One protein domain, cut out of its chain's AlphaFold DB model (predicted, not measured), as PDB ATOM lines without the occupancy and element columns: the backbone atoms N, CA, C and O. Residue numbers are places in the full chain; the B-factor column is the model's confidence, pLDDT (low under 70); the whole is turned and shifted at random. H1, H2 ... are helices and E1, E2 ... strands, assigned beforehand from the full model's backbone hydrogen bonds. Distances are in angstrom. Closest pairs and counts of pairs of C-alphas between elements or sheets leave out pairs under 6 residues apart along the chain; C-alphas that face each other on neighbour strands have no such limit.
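AT A GLANCE: This is residues 32 to 140 of the 418 residues of a protein of Togninia minima (strain UCR-PA7) (UniProt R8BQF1). A small pair of parallel strands, E1 and E2, lies in the middle between H1 and H3, and a second parallel pair, E3 and E4, lies near the last residues of H3. H4 packs on residues 68 to 72 of H3 and on H2, while residues 126 to 132 stick out as a loop. The printed part has 109 residues with four named helices and four named strands, in the order E1 H1 E2 H2 H3 E3 H4 E4; the class is mixed, with under half of the residues in named elements. It is compact, with a radius of gyration of the C-alphas of 14.9 A and spans of 47 by 34 by 24 A.

HOW THE PARTS SIT: E1, residues 32 to 36, H1, residues 45 to 53, and E2, residues 57 to 60, form a strand-helix-strand unit, parallel neighbour strands joined through a helix, with a right-handed crossover. N 33 and O 57 are within hydrogen-bond range at 2.9 A. H3, residues 68 to 80, comes closest to E1 at the C-alphas of Val 32 and Ala 75, 6.8 A. H2, residues 61 to 66, and H3 only just touch, only at the corner, with 3 pairs of C-alphas within 8 A, the closest Val 64 and Arg 71, 6.1 A. E3, residues 85 to 88, H4, residues 113 to 120, and E4, residues 136 to 139, form another right-handed unit; N 86 and O 136 are 2.9 A apart. With residues 68 to 72 alone, H3 touches H4 at a shallow tilt of 30 degrees, the same way; their closest C-alphas, Glu 69 and Ala 119, are 4.6 A apart. H2 touches H4 about perpendicular, at 90 degrees, the closest C-alphas being Ala 65 and Glu 115, 6.0 A. H1 touches no helix, and E1 and E3 are apart. Each O i to N i+4 pair is within hydrogen-bond range in H1, H3 and H4, and 1 of 2 in H2.

IN THESE COORDINATES: E1 begins at C-alpha 32, (269.192, 168.403, 220.373). H1 is 12.1 A long, H3 18.1 A and H4 10.6 A. E4 ends at C-alpha 139, (273.553, 177.920, 229.870).

THE WHOLE: The C-alphas of Ala 41 and Pro 130, the two farthest apart, are 47.0 A apart. The printed part has no cut; the links E3 to H4 and H4 to E4 are long. The mean pLDDT of the printed part is 72.6, and residues 97 to 110 and 122 to 140 are among those under 70.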
ATOM      1  N   VAL A  32     269.078 169.739 219.776       88.56
ATOM      2  CA  VAL A  32     269.192 168.403 220.373       88.56
ATOM      3  C   VAL A  32     268.280 168.324 221.593       88.56
ATOM      4  O   VAL A  32     268.403 169.127 222.513       88.56
ATOM      5  N   PHE A  33     267.395 167.331 221.622       88.75
ATOM      6  CA  PHE A  33     266.665 166.946 222.826       88.75
ATOM      7  C   PHE A  33     267.492 165.916 223.590       88.75
ATOM      8  O   PHE A  33     267.803 164.854 223.052       88.75
ATOM      9  N   PHE A  34     267.876 166.225 224.826       87.75
ATOM     10  CA  PHE A  34     268.787 165.405 225.622       87.75
ATOM     11  C   PHE A  34     268.106 164.912 226.897       87.75
ATOM     12  O   PHE A  34     267.487 165.697 227.604       87.75
ATOM     13  N   GLY A  35     268.208 163.616 227.194       85.50
ATOM     14  CA  GLY A  35     267.598 163.033 228.391       85.50
ATOM     15  C   GLY A  35     266.088 162.807 228.276       85.50
ATOM     16  O   GLY A  35     265.395 162.735 229.285       85.50
ATOM     17  N   THR A  36     265.543 162.676 227.063       85.19
ATOM     18  CA  THR A  36     264.092 162.539 226.876       85.19
ATOM     19  C   THR A  36     263.590 161.167 227.336       85.19
ATOM     20  O   THR A  36     264.022 160.134 226.812       85.19
ATOM     21  N   ASN A  37     262.657 161.136 228.295       84.31
ATOM     22  CA  ASN A  37     262.059 159.892 228.783       84.31
ATOM     23  C   ASN A  37     260.992 159.368 227.811       84.31
ATOM     24  O   ASN A  37     259.827 159.767 227.855       84.31
ATOM     25  N   MET A  38     261.397 158.447 226.939       81.19
ATOM     26  CA  MET A  38     260.514 157.820 225.947       81.19
ATOM     27  C   MET A  38     259.556 156.780 226.540       81.19
ATOM     28  O   MET A  38     258.629 156.351 225.862       81.19
ATOM     29  N   SER A  39     259.773 156.364 227.788       75.69
ATOM     30  CA  SER A  39     258.969 155.339 228.464       75.69
ATOM     31  C   SER A  39     257.924 155.930 229.415       75.69
ATOM     32  O   SER A  39     257.123 155.187 229.977       75.69
ATOM     33  N   PHE A  40     257.913 157.252 229.603       77.31
ATOM     34  CA  PHE A  40     256.943 157.923 230.461       77.31
ATOM     35  C   PHE A  40     255.562 157.968 229.805       77.31
ATOM     36  O   PHE A  40     255.409 158.515 228.717       77.31
ATOM     37  N   ALA A  41     254.535 157.465 230.498       70.25
ATOM     38  CA  ALA A  41     253.171 157.392 229.967       70.25
ATOM     39  C   ALA A  41     252.563 158.765 229.612       70.25
ATOM     40  O   ALA A  41     251.691 158.845 228.750       70.25
ATOM     41  N   GLY A  42     253.023 159.852 230.245       71.12
ATOM     42  CA  GLY A  42     252.602 161.213 229.898       71.12
ATOM     43  C   GLY A  42     253.202 161.742 228.588       71.12
ATOM     44  O   GLY A  42     252.658 162.684 228.009       71.12
ATOM     45  N   ASN A  43     254.274 161.124 228.080       75.62
ATOM     46  CA  ASN A  43     254.863 161.465 226.790       75.62
ATOM     47  C   ASN A  43     254.210 160.626 225.694       75.62
ATOM     48  O   ASN A  43     254.513 159.448 225.512       75.62
ATOM     49  N   LYS A  44     253.282 161.245 224.966       78.81
ATOM     50  CA  LYS A  44     252.477 160.528 223.984       78.81
ATOM     51  C   LYS A  44     253.296 160.130 222.744       78.81
ATOM     52  O   LYS A  44     254.158 160.908 222.320       78.81
ATOM     53  N   PRO A  45     253.007 158.975 222.112       79.12
ATOM     54  CA  PRO A  45     253.694 158.529 220.899       79.12
ATOM     55  C   PRO A  45     253.709 159.567 219.769       79.12
ATOM     56  O   PRO A  45     254.695 159.660 219.039       79.12
ATOM     57  N   GLU A  46     252.665 160.392 219.648       82.19
ATOM     58  CA  GLU A  46     252.565 161.403 218.591       82.19
ATOM     59  C   GLU A  46     253.620 162.510 218.741       82.19
ATOM     60  O   GLU A  46     254.079 163.064 217.744       82.19
ATOM     61  N   HIS A  47     254.053 162.814 219.972       80.88
ATOM     62  CA  HIS A  47     255.120 163.788 220.210       80.88
ATOM     63  C   HIS A  47     256.460 163.272 219.678       80.88
ATOM     64  O   HIS A  47     257.212 164.014 219.051       80.88
ATOM     65  N   PHE A  48     256.745 161.985 219.885       82.25
ATOM     66  CA  PHE A  48     257.964 161.361 219.380       82.25
ATOM     67  C   PHE A  48     257.929 161.195 217.865       82.25
ATOM     68  O   PHE A  48     258.921 161.505 217.211       82.25
ATOM     69  N   ALA A  49     256.783 160.789 217.306       83.56
ATOM     70  CA  ALA A  49     256.585 160.736 215.861       83.56
ATOM     71  C   ALA A  49     256.892 162.094 215.217       83.56
ATOM     72  O   ALA A  49     257.693 162.163 214.294       83.56
ATOM     73  N   TYR A  50     256.379 163.190 215.786       83.94
ATOM     74  CA  TYR A  50     256.697 164.538 215.312       83.94
ATOM     75  C   TYR A  50     258.202 164.843 215.337       83.94
ATOM     76  O   TYR A  50     258.736 165.377 214.364       83.94
ATOM     77  N   LEU A  51     258.899 164.522 216.434       84.62
ATOM     78  CA  LEU A  51     260.337 164.782 216.547       84.62
ATOM     79  C   LEU A  51     261.132 164.022 215.479       84.62
ATOM     80  O   LEU A  51     261.998 164.611 214.831       84.62
ATOM     81  N   PHE A  52     260.810 162.747 215.263       86.31
ATOM     82  CA  PHE A  52     261.488 161.916 214.271       86.31
ATOM     83  C   PHE A  52     261.132 162.315 212.835       86.31
ATOM     84  O   PHE A  52     262.040 162.493 212.028       86.31
ATOM     85  N   ASP A  53     259.857 162.572 212.534       89.38
ATOM     86  CA  ASP A  53     259.396 163.015 211.209       89.38
ATOM     87  C   ASP A  53     260.003 164.366 210.805       89.38
ATOM     88  O   ASP A  53     260.188 164.663 209.623       89.38
ATOM     89  N   LYS A  54     260.318 165.215 211.792       83.44
ATOM     90  CA  LYS A  54     260.987 166.503 211.585       83.44
ATOM     91  C   LYS A  54     262.511 166.424 211.665       83.44
ATOM     92  O   LYS A  54     263.151 167.464 211.531       83.44
ATOM     93  N   ASN A  55     263.092 165.231 211.804       89.06
ATOM     94  CA  ASN A  55     264.535 164.985 211.898       89.06
ATOM     95  C   ASN A  55     265.228 165.662 213.094       89.06
ATOM     96  O   ASN A  55     266.401 166.022 213.003       89.06
ATOM     97  N   TYR A  56     264.536 165.842 214.221       86.88
ATOM     98  CA  TYR A  56     265.196 166.304 215.443       86.88
ATOM     99  C   TYR A  56     266.153 165.242 215.985       86.88
ATOM    100  O   TYR A  56     265.841 164.049 216.031       86.88
ATOM    101  N   LYS A  57     267.315 165.686 216.471       88.06
ATOM    102  CA  LYS A  57     268.232 164.822 217.211       88.06
ATOM    103  C   LYS A  57     267.688 164.620 218.626       88.06
ATOM    104  O   LYS A  57     267.542 165.582 219.374       88.06
ATOM    105  N   VAL A  58     267.411 163.372 218.999       90.00
ATOM    106  CA  VAL A  58     266.903 163.014 220.333       90.00
ATOM    107  C   VAL A  58     267.832 161.990 220.980       90.00
ATOM    108  O   VAL A  58     268.159 160.969 220.375       90.00
ATOM    109  N   VAL A  59     268.250 162.256 222.214       89.69
ATOM    110  CA  VAL A  59     269.029 161.357 223.070       89.69
ATOM    111  C   VAL A  59     268.141 160.948 224.241       89.69
ATOM    112  O   VAL A  59     267.696 161.791 225.019       89.69
ATOM    113  N   SER A  60     267.850 159.653 224.358       90.12
ATOM    114  CA  SER A  60     266.924 159.147 225.374       90.12
ATOM    115  C   SER A  60     267.517 159.193 226.781       90.12
ATOM    116  O   SER A  60     268.721 159.001 226.964       90.12
ATOM    117  N   SER A  61     266.657 159.362 227.789       88.81
ATOM    118  CA  SER A  61     267.046 159.323 229.206       88.81
ATOM    119  C   SER A  61     267.782 158.024 229.555       88.81
ATOM    120  O   SER A  61     268.857 158.055 230.141       88.81
ATOM    121  N   ALA A  62     267.293 156.880 229.067       88.44
ATOM    122  CA  ALA A  62     267.921 155.579 229.282       88.44
ATOM    123  C   ALA A  62     269.353 155.483 228.725       88.44
ATOM    124  O   ALA A  62     270.168 154.747 229.278       88.44
ATOM    125  N   SER A  63     269.677 156.191 227.635       90.62
ATOM    126  CA  SER A  63     271.053 156.231 227.130       90.62
ATOM    127  C   SER A  63     271.929 157.190 227.926       90.62
ATOM    128  O   SER A  63     273.102 156.883 228.124       90.62
ATOM    129  N   VAL A  64     271.385 158.329 228.363       88.88
ATOM    130  CA  VAL A  64     272.112 159.291 229.204       88.88
ATOM    131  C   VAL A  64     272.455 158.667 230.553       88.88
ATOM    132  O   VAL A  64     273.581 158.803 231.006       88.88
ATOM    133  N   ALA A  65     271.535 157.910 231.149       87.50
ATOM    134  CA  ALA A  65     271.762 157.213 232.414       87.50
ATOM    135  C   ALA A  65     272.914 156.194 232.345       87.50
ATOM    136  O   ALA A  65     273.610 155.971 233.328       87.50
ATOM    137  N   ARG A  66     273.131 155.557 231.183       90.75
ATOM    138  CA  ARG A  66     274.203 154.561 231.006       90.75
ATOM    139  C   ARG A  66     275.557 155.199 230.718       90.75
ATOM    140  O   ARG A  66     276.567 154.736 231.237       90.75
ATOM    141  N   GLU A  67     275.580 156.205 229.848       91.62
ATOM    142  CA  GLU A  67     276.813 156.780 229.297       91.62
ATOM    143  C   GLU A  67     276.706 158.314 229.172       91.62
ATOM    144  O   GLU A  67     276.696 158.848 228.054       91.62
ATOM    145  N   PRO A  68     276.594 159.050 230.294       87.88
ATOM    146  CA  PRO A  68     276.236 160.466 230.267       87.88
ATOM    147  C   PRO A  68     277.262 161.328 229.528       87.88
ATOM    148  O   PRO A  68     276.881 162.147 228.691       87.88
ATOM    149  N   GLU A  69     278.562 161.124 229.765       86.94
ATOM    150  CA  GLU A  69     279.605 161.927 229.114       86.94
ATOM    151  C   GLU A  69     279.728 161.639 227.622       86.94
ATOM    152  O   GLU A  69     279.881 162.563 226.828       86.94
ATOM    153  N   GLN A  70     279.642 160.367 227.228       88.50
ATOM    154  CA  GLN A  70     279.743 159.983 225.821       88.50
ATOM    155  C   GLN A  70     278.570 160.556 225.021       88.50
ATOM    156  O   GLN A  70     278.759 161.100 223.933       88.50
ATOM    157  N   ARG A  71     277.357 160.494 225.580       91.56
ATOM    158  CA  ARG A  71     276.173 161.080 224.952       91.56
ATOM    159  C   ARG A  71     276.252 162.604 224.883       91.56
ATOM    160  O   ARG A  71     275.877 163.169 223.857       91.56
ATOM    161  N   ALA A  72     276.748 163.265 225.930       86.56
ATOM    162  CA  ALA A  72     276.959 164.712 225.920       86.56
ATOM    163  C   ALA A  72     277.978 165.126 224.851       86.56
ATOM    164  O   ALA A  72     277.720 166.052 224.084       86.56
ATOM    165  N   LYS A  73     279.091 164.392 224.736       84.62
ATOM    166  CA  LYS A  73     280.112 164.614 223.710       84.62
ATOM    167  C   LYS A  73     279.533 164.522 222.297       84.62
ATOM    168  O   LYS A  73     279.726 165.435 221.505       84.62
ATOM    169  N   GLU A  74     278.773 163.474 221.995       87.25
ATOM    170  CA  GLU A  74     278.138 163.309 220.678       87.25
ATOM    171  C   GLU A  74     277.119 164.417 220.367       87.25
ATOM    172  O   GLU A  74     276.993 164.851 219.219       87.25
ATOM    173  N   ALA A  75     276.378 164.884 221.378       87.12
ATOM    174  CA  ALA A  75     275.444 165.997 221.232       87.12
ATOM    175  C   ALA A  75     276.174 167.323 220.961       87.12
ATOM    176  O   ALA A  75     275.751 168.088 220.093       87.12
ATOM    177  N   LEU A  76     277.282 167.575 221.664       83.00
ATOM    178  CA  LEU A  76     278.121 168.752 221.453       83.00
ATOM    179  C   LEU A  76     278.782 168.717 220.075       83.00
ATOM    180  O   LEU A  76     278.620 169.672 219.330       83.00
ATOM    181  N   GLU A  77     279.414 167.612 219.673       83.75
ATOM    182  CA  GLU A  77     280.023 167.465 218.340       83.75
ATOM    183  C   GLU A  77     279.006 167.695 217.208       83.75
ATOM    184  O   GLU A  77     279.321 168.301 216.179       83.75
ATOM    185  N   TYR A  78     277.757 167.252 217.401       84.19
ATOM    186  CA  TYR A  78     276.671 167.529 216.465       84.19
ATOM    187  C   TYR A  78     276.368 169.033 216.358       84.19
ATOM    188  O   TYR A  78     276.211 169.545 215.247       84.19
ATOM    189  N   LEU A  79     276.300 169.750 217.482       80.88
ATOM    190  CA  LEU A  79     275.977 171.180 217.517       80.88
ATOM    191  C   LEU A  79     277.155 172.068 217.096       80.88
ATOM    192  O   LEU A  79     276.953 173.029 216.358       80.88
ATOM    193  N   GLU A  80     278.382 171.737 217.497       75.62
ATOM    194  CA  GLU A  80     279.592 172.533 217.247       75.62
ATOM    195  C   GLU A  80     279.869 172.779 215.764       75.62
ATOM    196  O   GLU A  80     280.427 173.805 215.388       75.62
ATOM    197  N   GLN A  81     279.425 171.870 214.900       70.38
ATOM    198  CA  GLN A  81     279.558 172.014 213.451       70.38
ATOM    199  C   GLN A  81     278.500 172.933 212.821       70.38
ATOM    200  O   GLN A  81     278.541 173.165 211.613       70.38
ATOM    201  N   ARG A  82     277.502 173.382 213.593       75.75
ATOM    202  CA  ARG A  82     276.236 173.922 213.071       75.75
ATOM    203  C   ARG A  82     275.833 175.261 213.676       75.75
ATOM    204  O   ARG A  82     275.016 175.955 213.077       75.75
ATOM    205  N   VAL A  83     276.368 175.619 214.840       74.31
ATOM    206  CA  VAL A  83     276.020 176.860 215.542       74.31
ATOM    207  C   VAL A  83     277.256 177.584 216.055       74.31
ATOM    208  O   VAL A  83     278.262 176.952 216.352       74.31
ATOM    209  N   ASP A  84     277.149 178.905 216.209       67.44
ATOM    210  CA  ASP A  84     278.167 179.750 216.854       67.44
ATOM    211  C   ASP A  84     277.974 179.853 218.374       67.44
ATOM    212  O   ASP A  84     278.894 180.216 219.113       67.44
ATOM    213  N   VAL A  85     276.761 179.564 218.853       67.25
ATOM    214  CA  VAL A  85     276.394 179.607 220.270       67.25
ATOM    215  C   VAL A  85     275.520 178.407 220.596       67.25
ATOM    216  O   VAL A  85     274.512 178.172 219.931       67.25
ATOM    217  N   ILE A  86     275.887 177.670 221.641       73.62
ATOM    218  CA  ILE A  86     275.078 176.573 222.176       73.62
ATOM    219  C   ILE A  86     274.343 177.090 223.404       73.62
ATOM    220  O   ILE A  86     274.973 177.507 224.377       73.62
ATOM    221  N   MET A  87     273.013 177.043 223.356       72.50
ATOM    222  CA  MET A  87     272.167 177.335 224.505       72.50
ATOM    223  C   MET A  87     271.715 176.032 225.157       72.50
ATOM    224  O   MET A  87     271.061 175.215 224.510       72.50
ATOM    225  N   VAL A  88     272.046 175.845 226.433       79.81
ATOM    226  CA  VAL A  88     271.568 174.693 227.210       79.81
ATOM    227  C   VAL A  88     270.371 175.130 228.037       79.81
ATOM    228  O   VAL A  88     270.533 175.958 228.929       79.81
ATOM    229  N   HIS A  89     269.206 174.559 227.731       76.75
ATOM    230  CA  HIS A  89     267.972 174.698 228.502       76.75
ATOM    231  C   HIS A  89     267.723 173.390 229.258       76.75
ATOM    232  O   HIS A  89     267.351 172.380 228.651       76.75
ATOM    233  N   LEU A  90     267.980 173.398 230.565       79.38
ATOM    234  CA  LEU A  90     267.860 172.235 231.433       79.38
ATOM    235  C   LEU A  90     266.499 172.242 232.127       79.38
ATOM    236  O   LEU A  90     266.266 172.983 233.079       79.38
ATOM    237  N   ASP A  91     265.627 171.350 231.676       76.62
ATOM    238  CA  ASP A  91     264.376 171.070 232.367       76.62
ATOM    239  C   ASP A  91     264.639 170.139 233.563       76.62
ATOM    240  O   ASP A  91     265.177 169.041 233.390       76.62
ATOM    241  N   VAL A  92     264.268 170.575 234.773       69.75
ATOM    242  CA  VAL A  92     264.475 169.833 236.032       69.75
ATOM    243  C   VAL A  92     263.745 168.489 236.011       69.75
ATOM    244  O   VAL A  92     264.254 167.517 236.562       69.75
ATOM    245  N   ASP A  93     262.628 168.393 235.285       71.94
ATOM    246  CA  ASP A  93     261.866 167.151 235.117       71.94
ATOM    247  C   ASP A  93     262.603 166.096 234.264       71.94
ATOM    248  O   ASP A  93     262.146 164.956 234.139       71.94
ATOM    249  N   SER A  94     263.752 166.452 233.674       74.38
ATOM    250  CA  SER A  94     264.651 165.506 232.999       74.38
ATOM    251  C   SER A  94     265.523 164.716 233.984       74.38
ATOM    252  O   SER A  94     266.102 163.694 233.601       74.38
ATOM    253  N   ILE A  95     265.623 165.169 235.236       77.19
ATOM    254  CA  ILE A  95     266.394 164.530 236.304       77.19
ATOM    255  C   ILE A  95     265.454 163.672 237.145       77.19
ATOM    256  O   ILE A  95     264.367 164.102 237.526       77.19
ATOM    257  N   ASP A  96     265.886 162.453 237.446       74.75
ATOM    258  CA  ASP A  96     265.131 161.549 238.299       74.75
ATOM    259  C   ASP A  96     265.007 162.135 239.723       74.75
ATOM    260  O   ASP A  96     266.025 162.475 240.345       74.75
ATOM    261  N   PRO A  97     263.783 162.243 240.274       67.81
ATOM    262  CA  PRO A  97     263.551 162.887 241.562       67.81
ATOM    263  C   PRO A  97     264.148 162.120 242.748       67.81
ATOM    264  O   PRO A  97     264.243 162.682 243.840       67.81
ATOM    265  N   GLY A  98     264.561 160.857 242.571       65.62
ATOM    266  CA  GLY A  98     265.014 159.994 243.664       65.62
ATOM    267  C   GLY A  98     266.193 160.548 244.473       65.62
ATOM    268  O   GLY A  98     266.238 160.373 245.688       65.62
ATOM    269  N   THR A  99     267.129 161.249 243.827       55.09
ATOM    270  CA  THR A  99     268.287 161.892 244.490       55.09
ATOM    271  C   THR A  99     268.148 163.411 244.603       55.09
ATOM    272  O   THR A  99     268.902 164.045 245.342       55.09
ATOM    273  N   PHE A 100     267.176 164.001 243.900       54.81
ATOM    274  CA  PHE A 100     267.018 165.444 243.742       54.81
ATOM    275  C   PHE A 100     265.524 165.831 243.691       54.81
ATOM    276  O   PHE A 100     264.935 165.909 242.612       54.81
ATOM    277  N   PRO A 101     264.874 166.077 244.843       53.56
ATOM    278  CA  PRO A 101     263.422 166.228 244.938       53.56
ATOM    279  C   PRO A 101     262.965 167.664 244.616       53.56
ATOM    280  O   PRO A 101     262.334 168.318 245.442       53.56
ATOM    281  N   ILE A 102     263.332 168.178 243.436       55.72
ATOM    282  CA  ILE A 102     262.900 169.501 242.928       55.72
ATOM    283  C   ILE A 102     261.935 169.360 241.728       55.72
ATOM    284  O   ILE A 102     261.300 170.330 241.328       55.72
ATOM    285  N   ALA A 103     261.774 168.155 241.166       54.12
ATOM    286  CA  ALA A 103     260.824 167.906 240.081       54.12
ATOM    287  C   ALA A 103     259.376 167.895 240.608       54.12
ATOM    288  O   ALA A 103     259.040 167.150 241.534       54.12
ATOM    289  N   ASN A 104     258.511 168.723 240.015       47.34
ATOM    290  CA  ASN A 104     257.109 168.889 240.426       47.34
ATOM    291  C   ASN A 104     256.202 167.736 239.950       47.34
ATOM    292  O   ASN A 104     255.039 167.654 240.353       47.34
ATOM    293  N   LEU A 105     256.722 166.834 239.112       50.56
ATOM    294  CA  LEU A 105     256.072 165.599 238.685       50.56
ATOM    295  C   LEU A 105     257.001 164.399 238.938       50.56
ATOM    296  O   LEU A 105     258.196 164.491 238.659       50.56
ATOM    297  N   PRO A 106     256.487 163.249 239.421       51.88
ATOM    298  CA  PRO A 106     257.269 162.025 239.545       51.88
ATOM    299  C   PRO A 106     257.569 161.443 238.153       51.88
ATOM    300  O   PRO A 106     256.927 160.497 237.694       51.88
ATOM    301  N   ASN A 107     258.551 162.025 237.469       58.78
ATOM    302  CA  ASN A 107     259.095 161.517 236.221       58.78
ATOM    303  C   ASN A 107     260.299 160.635 236.556       58.78
ATOM    304  O   ASN A 107     261.406 161.120 236.762       58.78
ATOM    305  N   TYR A 108     260.089 159.320 236.604       62.50
ATOM    306  CA  TYR A 108     261.179 158.350 236.737       62.50
ATOM    307  C   TYR A 108     261.925 158.249 235.401       62.50
ATOM    308  O   TYR A 108     261.638 157.383 234.569       62.50
ATOM    309  N   THR A 109     262.805 159.216 235.130       65.00
ATOM    310  CA  THR A 109     263.604 159.271 233.897       65.00
ATOM    311  C   THR A 109     264.752 158.271 233.908       65.00
ATOM    312  O   THR A 109     265.237 157.905 232.830       65.00
ATOM    313  N   GLY A 110     265.160 157.809 235.097       68.25
ATOM    314  CA  GLY A 110     266.313 156.940 235.308       68.25
ATOM    315  C   GLY A 110     267.662 157.651 235.182       68.25
ATOM    316  O   GLY A 110     268.688 157.001 235.342       68.25
ATOM    317  N   VAL A 111     267.683 158.958 234.891       80.69
ATOM    318  CA  VAL A 111     268.904 159.776 234.875       80.69
ATOM    319  C   VAL A 111     269.002 160.459 236.227       80.69
ATOM    320  O   VAL A 111     268.310 161.451 236.455       80.69
ATOM    321  N   ALA A 112     269.817 159.935 237.140       82.00
ATOM    322  CA  ALA A 112     269.978 160.580 238.431       82.00
ATOM    323  C   ALA A 112     270.766 161.892 238.284       82.00
ATOM    324  O   ALA A 112     271.301 162.248 237.224       82.00
ATOM    325  N   PHE A 113     270.788 162.659 239.372       81.12
ATOM    326  CA  PHE A 113     271.436 163.961 239.393       81.12
ATOM    327  C   PHE A 113     272.906 163.868 238.966       81.12
ATOM    328  O   PHE A 113     273.356 164.653 238.135       81.12
ATOM    329  N   GLU A 114     273.641 162.879 239.476       79.94
ATOM    330  CA  GLU A 114     275.067 162.708 239.191       79.94
ATOM    331  C   GLU A 114     275.348 162.437 237.711       79.94
ATOM    332  O   GLU A 114     276.265 163.041 237.151       79.94
ATOM    333  N   GLU A 115     274.560 161.588 237.045       82.50
ATOM    334  CA  GLU A 115     274.711 161.325 235.614       82.50
ATOM    335  C   GLU A 115     274.433 162.586 234.794       82.50
ATOM    336  O   GLU A 115     275.214 162.920 233.899       82.50
ATOM    337  N   MET A 116     273.382 163.342 235.132       84.25
ATOM    338  CA  MET A 116     273.095 164.611 234.457       84.25
ATOM    339  C   MET A 116     274.230 165.625 234.661       84.25
ATOM    340  O   MET A 116     274.660 166.280 233.712       84.25
ATOM    341  N   MET A 117     274.772 165.736 235.879       83.50
ATOM    342  CA  MET A 117     275.890 166.645 236.152       83.50
ATOM    343  C   MET A 117     277.141 166.241 235.379       83.50
ATOM    344  O   MET A 117     277.858 167.102 234.877       83.50
ATOM    345  N   ARG A 118     277.415 164.937 235.264       79.81
ATOM    346  CA  ARG A 118     278.543 164.412 234.483       79.81
ATOM    347  C   ARG A 118     278.391 164.734 232.996       79.81
ATOM    348  O   ARG A 118     279.369 165.163 232.387       79.81
ATOM    349  N   ALA A 119     277.182 164.615 232.447       82.81
ATOM    350  CA  ALA A 119     276.879 165.033 231.080       82.81
ATOM    351  C   ALA A 119     277.129 166.540 230.872       82.81
ATOM    352  O   ALA A 119     277.796 166.930 229.919       82.81
ATOM    353  N   LEU A 120     276.659 167.389 231.794       76.50
ATOM    354  CA  LEU A 120     276.795 168.850 231.700       76.50
ATOM    355  C   LEU A 120     278.218 169.362 231.968       76.50
ATOM    356  O   LEU A 120     278.615 170.390 231.427       76.50
ATOM    357  N   LYS A 121     278.997 168.657 232.797       71.62
ATOM    358  CA  LYS A 121     280.389 169.008 233.132       71.62
ATOM    359  C   LYS A 121     281.356 168.755 231.975       71.62
ATOM    360  O   LYS A 121     282.508 169.183 232.054       71.62
ATOM    361  N   HIS A 122     280.926 168.051 230.928       62.94
ATOM    362  CA  HIS A 122     281.748 167.827 229.750       62.94
ATOM    363  C   HIS A 122     281.968 169.152 229.006       62.94
ATOM    364  O   HIS A 122     281.190 169.546 228.143       62.94
ATOM    365  N   GLU A 123     283.043 169.856 229.361       53.09
ATOM    366  CA  GLU A 123     283.584 170.921 228.526       53.09
ATOM    367  C   GLU A 123     284.219 170.289 227.280       53.09
ATOM    368  O   GLU A 123     284.892 169.254 227.390       53.09
ATOM    369  N   PRO A 124     284.041 170.893 226.093       47.41
ATOM    370  CA  PRO A 124     284.727 170.428 224.901       47.41
ATOM    371  C   PRO A 124     286.238 170.424 225.141       47.41
ATOM    372  O   PRO A 124     286.784 171.259 225.863       47.41
ATOM    373  N   SER A 125     286.922 169.453 224.542       39.38
ATOM    374  CA  SER A 125     288.317 169.104 224.826       39.38
ATOM    375  C   SER A 125     289.256 170.324 224.908       39.38
ATOM    376  O   SER A 125     289.195 171.221 224.061       39.38
ATOM    377  N   SER A 126     290.129 170.303 225.925       35.72
ATOM    378  CA  SER A 126     291.216 171.249 226.258       35.72
ATOM    379  C   SER A 126     292.062 171.767 225.064       35.72
ATOM    380  O   SER A 126     292.043 171.190 223.977       35.72
ATOM    381  N   PRO A 127     292.840 172.855 225.252       39.00
ATOM    382  CA  PRO A 127     293.188 173.837 224.230       39.00
ATOM    383  C   PRO A 127     294.465 173.469 223.462       39.00
ATOM    384  O   PRO A 127     295.537 174.009 223.725       39.00
ATOM    385  N   GLN A 128     294.360 172.562 222.493       37.09
ATOM    386  CA  GLN A 128     295.441 172.328 221.524       37.09
ATOM    387  C   GLN A 128     295.099 172.709 220.079       37.09
ATOM    388  O   GLN A 128     295.962 172.598 219.214       37.09
ATOM    389  N   GLU A 129     293.908 173.250 219.812       40.62
ATOM    390  CA  GLU A 129     293.554 173.752 218.479       40.62
ATOM    391  C   GLU A 129     293.348 175.274 218.461       40.62
ATOM    392  O   GLU A 129     292.796 175.836 219.414       40.62
ATOM    393  N   PRO A 130     293.798 175.964 217.395       37.12
ATOM    394  CA  PRO A 130     293.747 177.417 217.301       37.12
ATOM    395  C   PRO A 130     292.306 177.946 217.386       37.12
ATOM    396  O   PRO A 130     291.370 177.412 216.794       37.12
ATOM    397  N   ALA A 131     292.159 179.029 218.149       41.31
ATOM    398  CA  ALA A 131     290.931 179.585 218.715       41.31
ATOM    399  C   ALA A 131     289.918 180.212 217.726       41.31
ATOM    400  O   ALA A 131     289.333 181.246 218.038       41.31
ATOM    401  N   THR A 132     289.678 179.638 216.543       43.97
ATOM    402  CA  THR A 132     288.849 180.307 215.515       43.97
ATOM    403  C   THR A 132     287.520 179.642 215.155       43.97
ATOM    404  O   THR A 132     286.818 180.202 214.322       43.97
ATOM    405  N   LYS A 133     287.120 178.500 215.741       49.38
ATOM    406  CA  LYS A 133     285.851 177.826 215.362       49.38
ATOM    407  C   LYS A 133     285.136 177.027 216.470       49.38
ATOM    408  O   LYS A 133     284.472 176.046 216.161       49.38
ATOM    409  N   LYS A 134     285.251 177.394 217.750       51.66
ATOM    410  CA  LYS A 134     284.433 176.750 218.801       51.66
ATOM    411  C   LYS A 134     283.276 177.664 219.215       51.66
ATOM    412  O   LYS A 134     283.544 178.835 219.504       51.66
ATOM    413  N   PRO A 135     282.024 177.174 219.239       53.09
ATOM    414  CA  PRO A 135     280.900 177.986 219.672       53.09
ATOM    415  C   PRO A 135     281.004 178.368 221.142       53.09
ATOM    416  O   PRO A 135     281.554 177.637 221.966       53.09
ATOM    417  N   ARG A 136     280.425 179.516 221.493       54.56
ATOM    418  CA  ARG A 136     280.272 179.914 222.896       54.56
ATOM    419  C   ARG A 136     279.116 179.135 223.512       54.56
ATOM    420  O   ARG A 136     278.012 179.151 222.981       54.56
ATOM    421  N   ILE A 137     279.343 178.475 224.641       54.91
ATOM    422  CA  ILE A 137     278.276 177.794 225.379       54.91
ATOM    423  C   ILE A 137     277.703 178.784 226.396       54.91
ATOM    424  O   ILE A 137     278.447 179.331 227.207       54.91
ATOM    425  N   SER A 138     276.394 179.025 226.340       44.47
ATOM    426  CA  SER A 138     275.665 179.831 227.322       44.47
ATOM    427  C   SER A 138     274.529 178.997 227.899       44.47
ATOM    428  O   SER A 138     273.620 178.581 227.185       44.47
ATOM    429  N   ILE A 139     274.583 178.709 229.193       49.22
ATOM    430  CA  ILE A 139     273.553 177.920 229.870       49.22
ATOM    431  C   ILE A 139     272.455 178.891 230.311       49.22
ATOM    432  O   ILE A 139     272.707 179.778 231.126       49.22
ATOM    433  N   HIS A 140     271.254 178.752 229.751       42.19
ATOM    434  CA  HIS A 140     270.101 179.594 230.067       42.19
ATOM    435  C   HIS A 140     268.937 178.696 230.481       42.19
ATOM    436  O   HIS A 140     268.512 177.840 229.714       42.19
TER     437      HIS A 140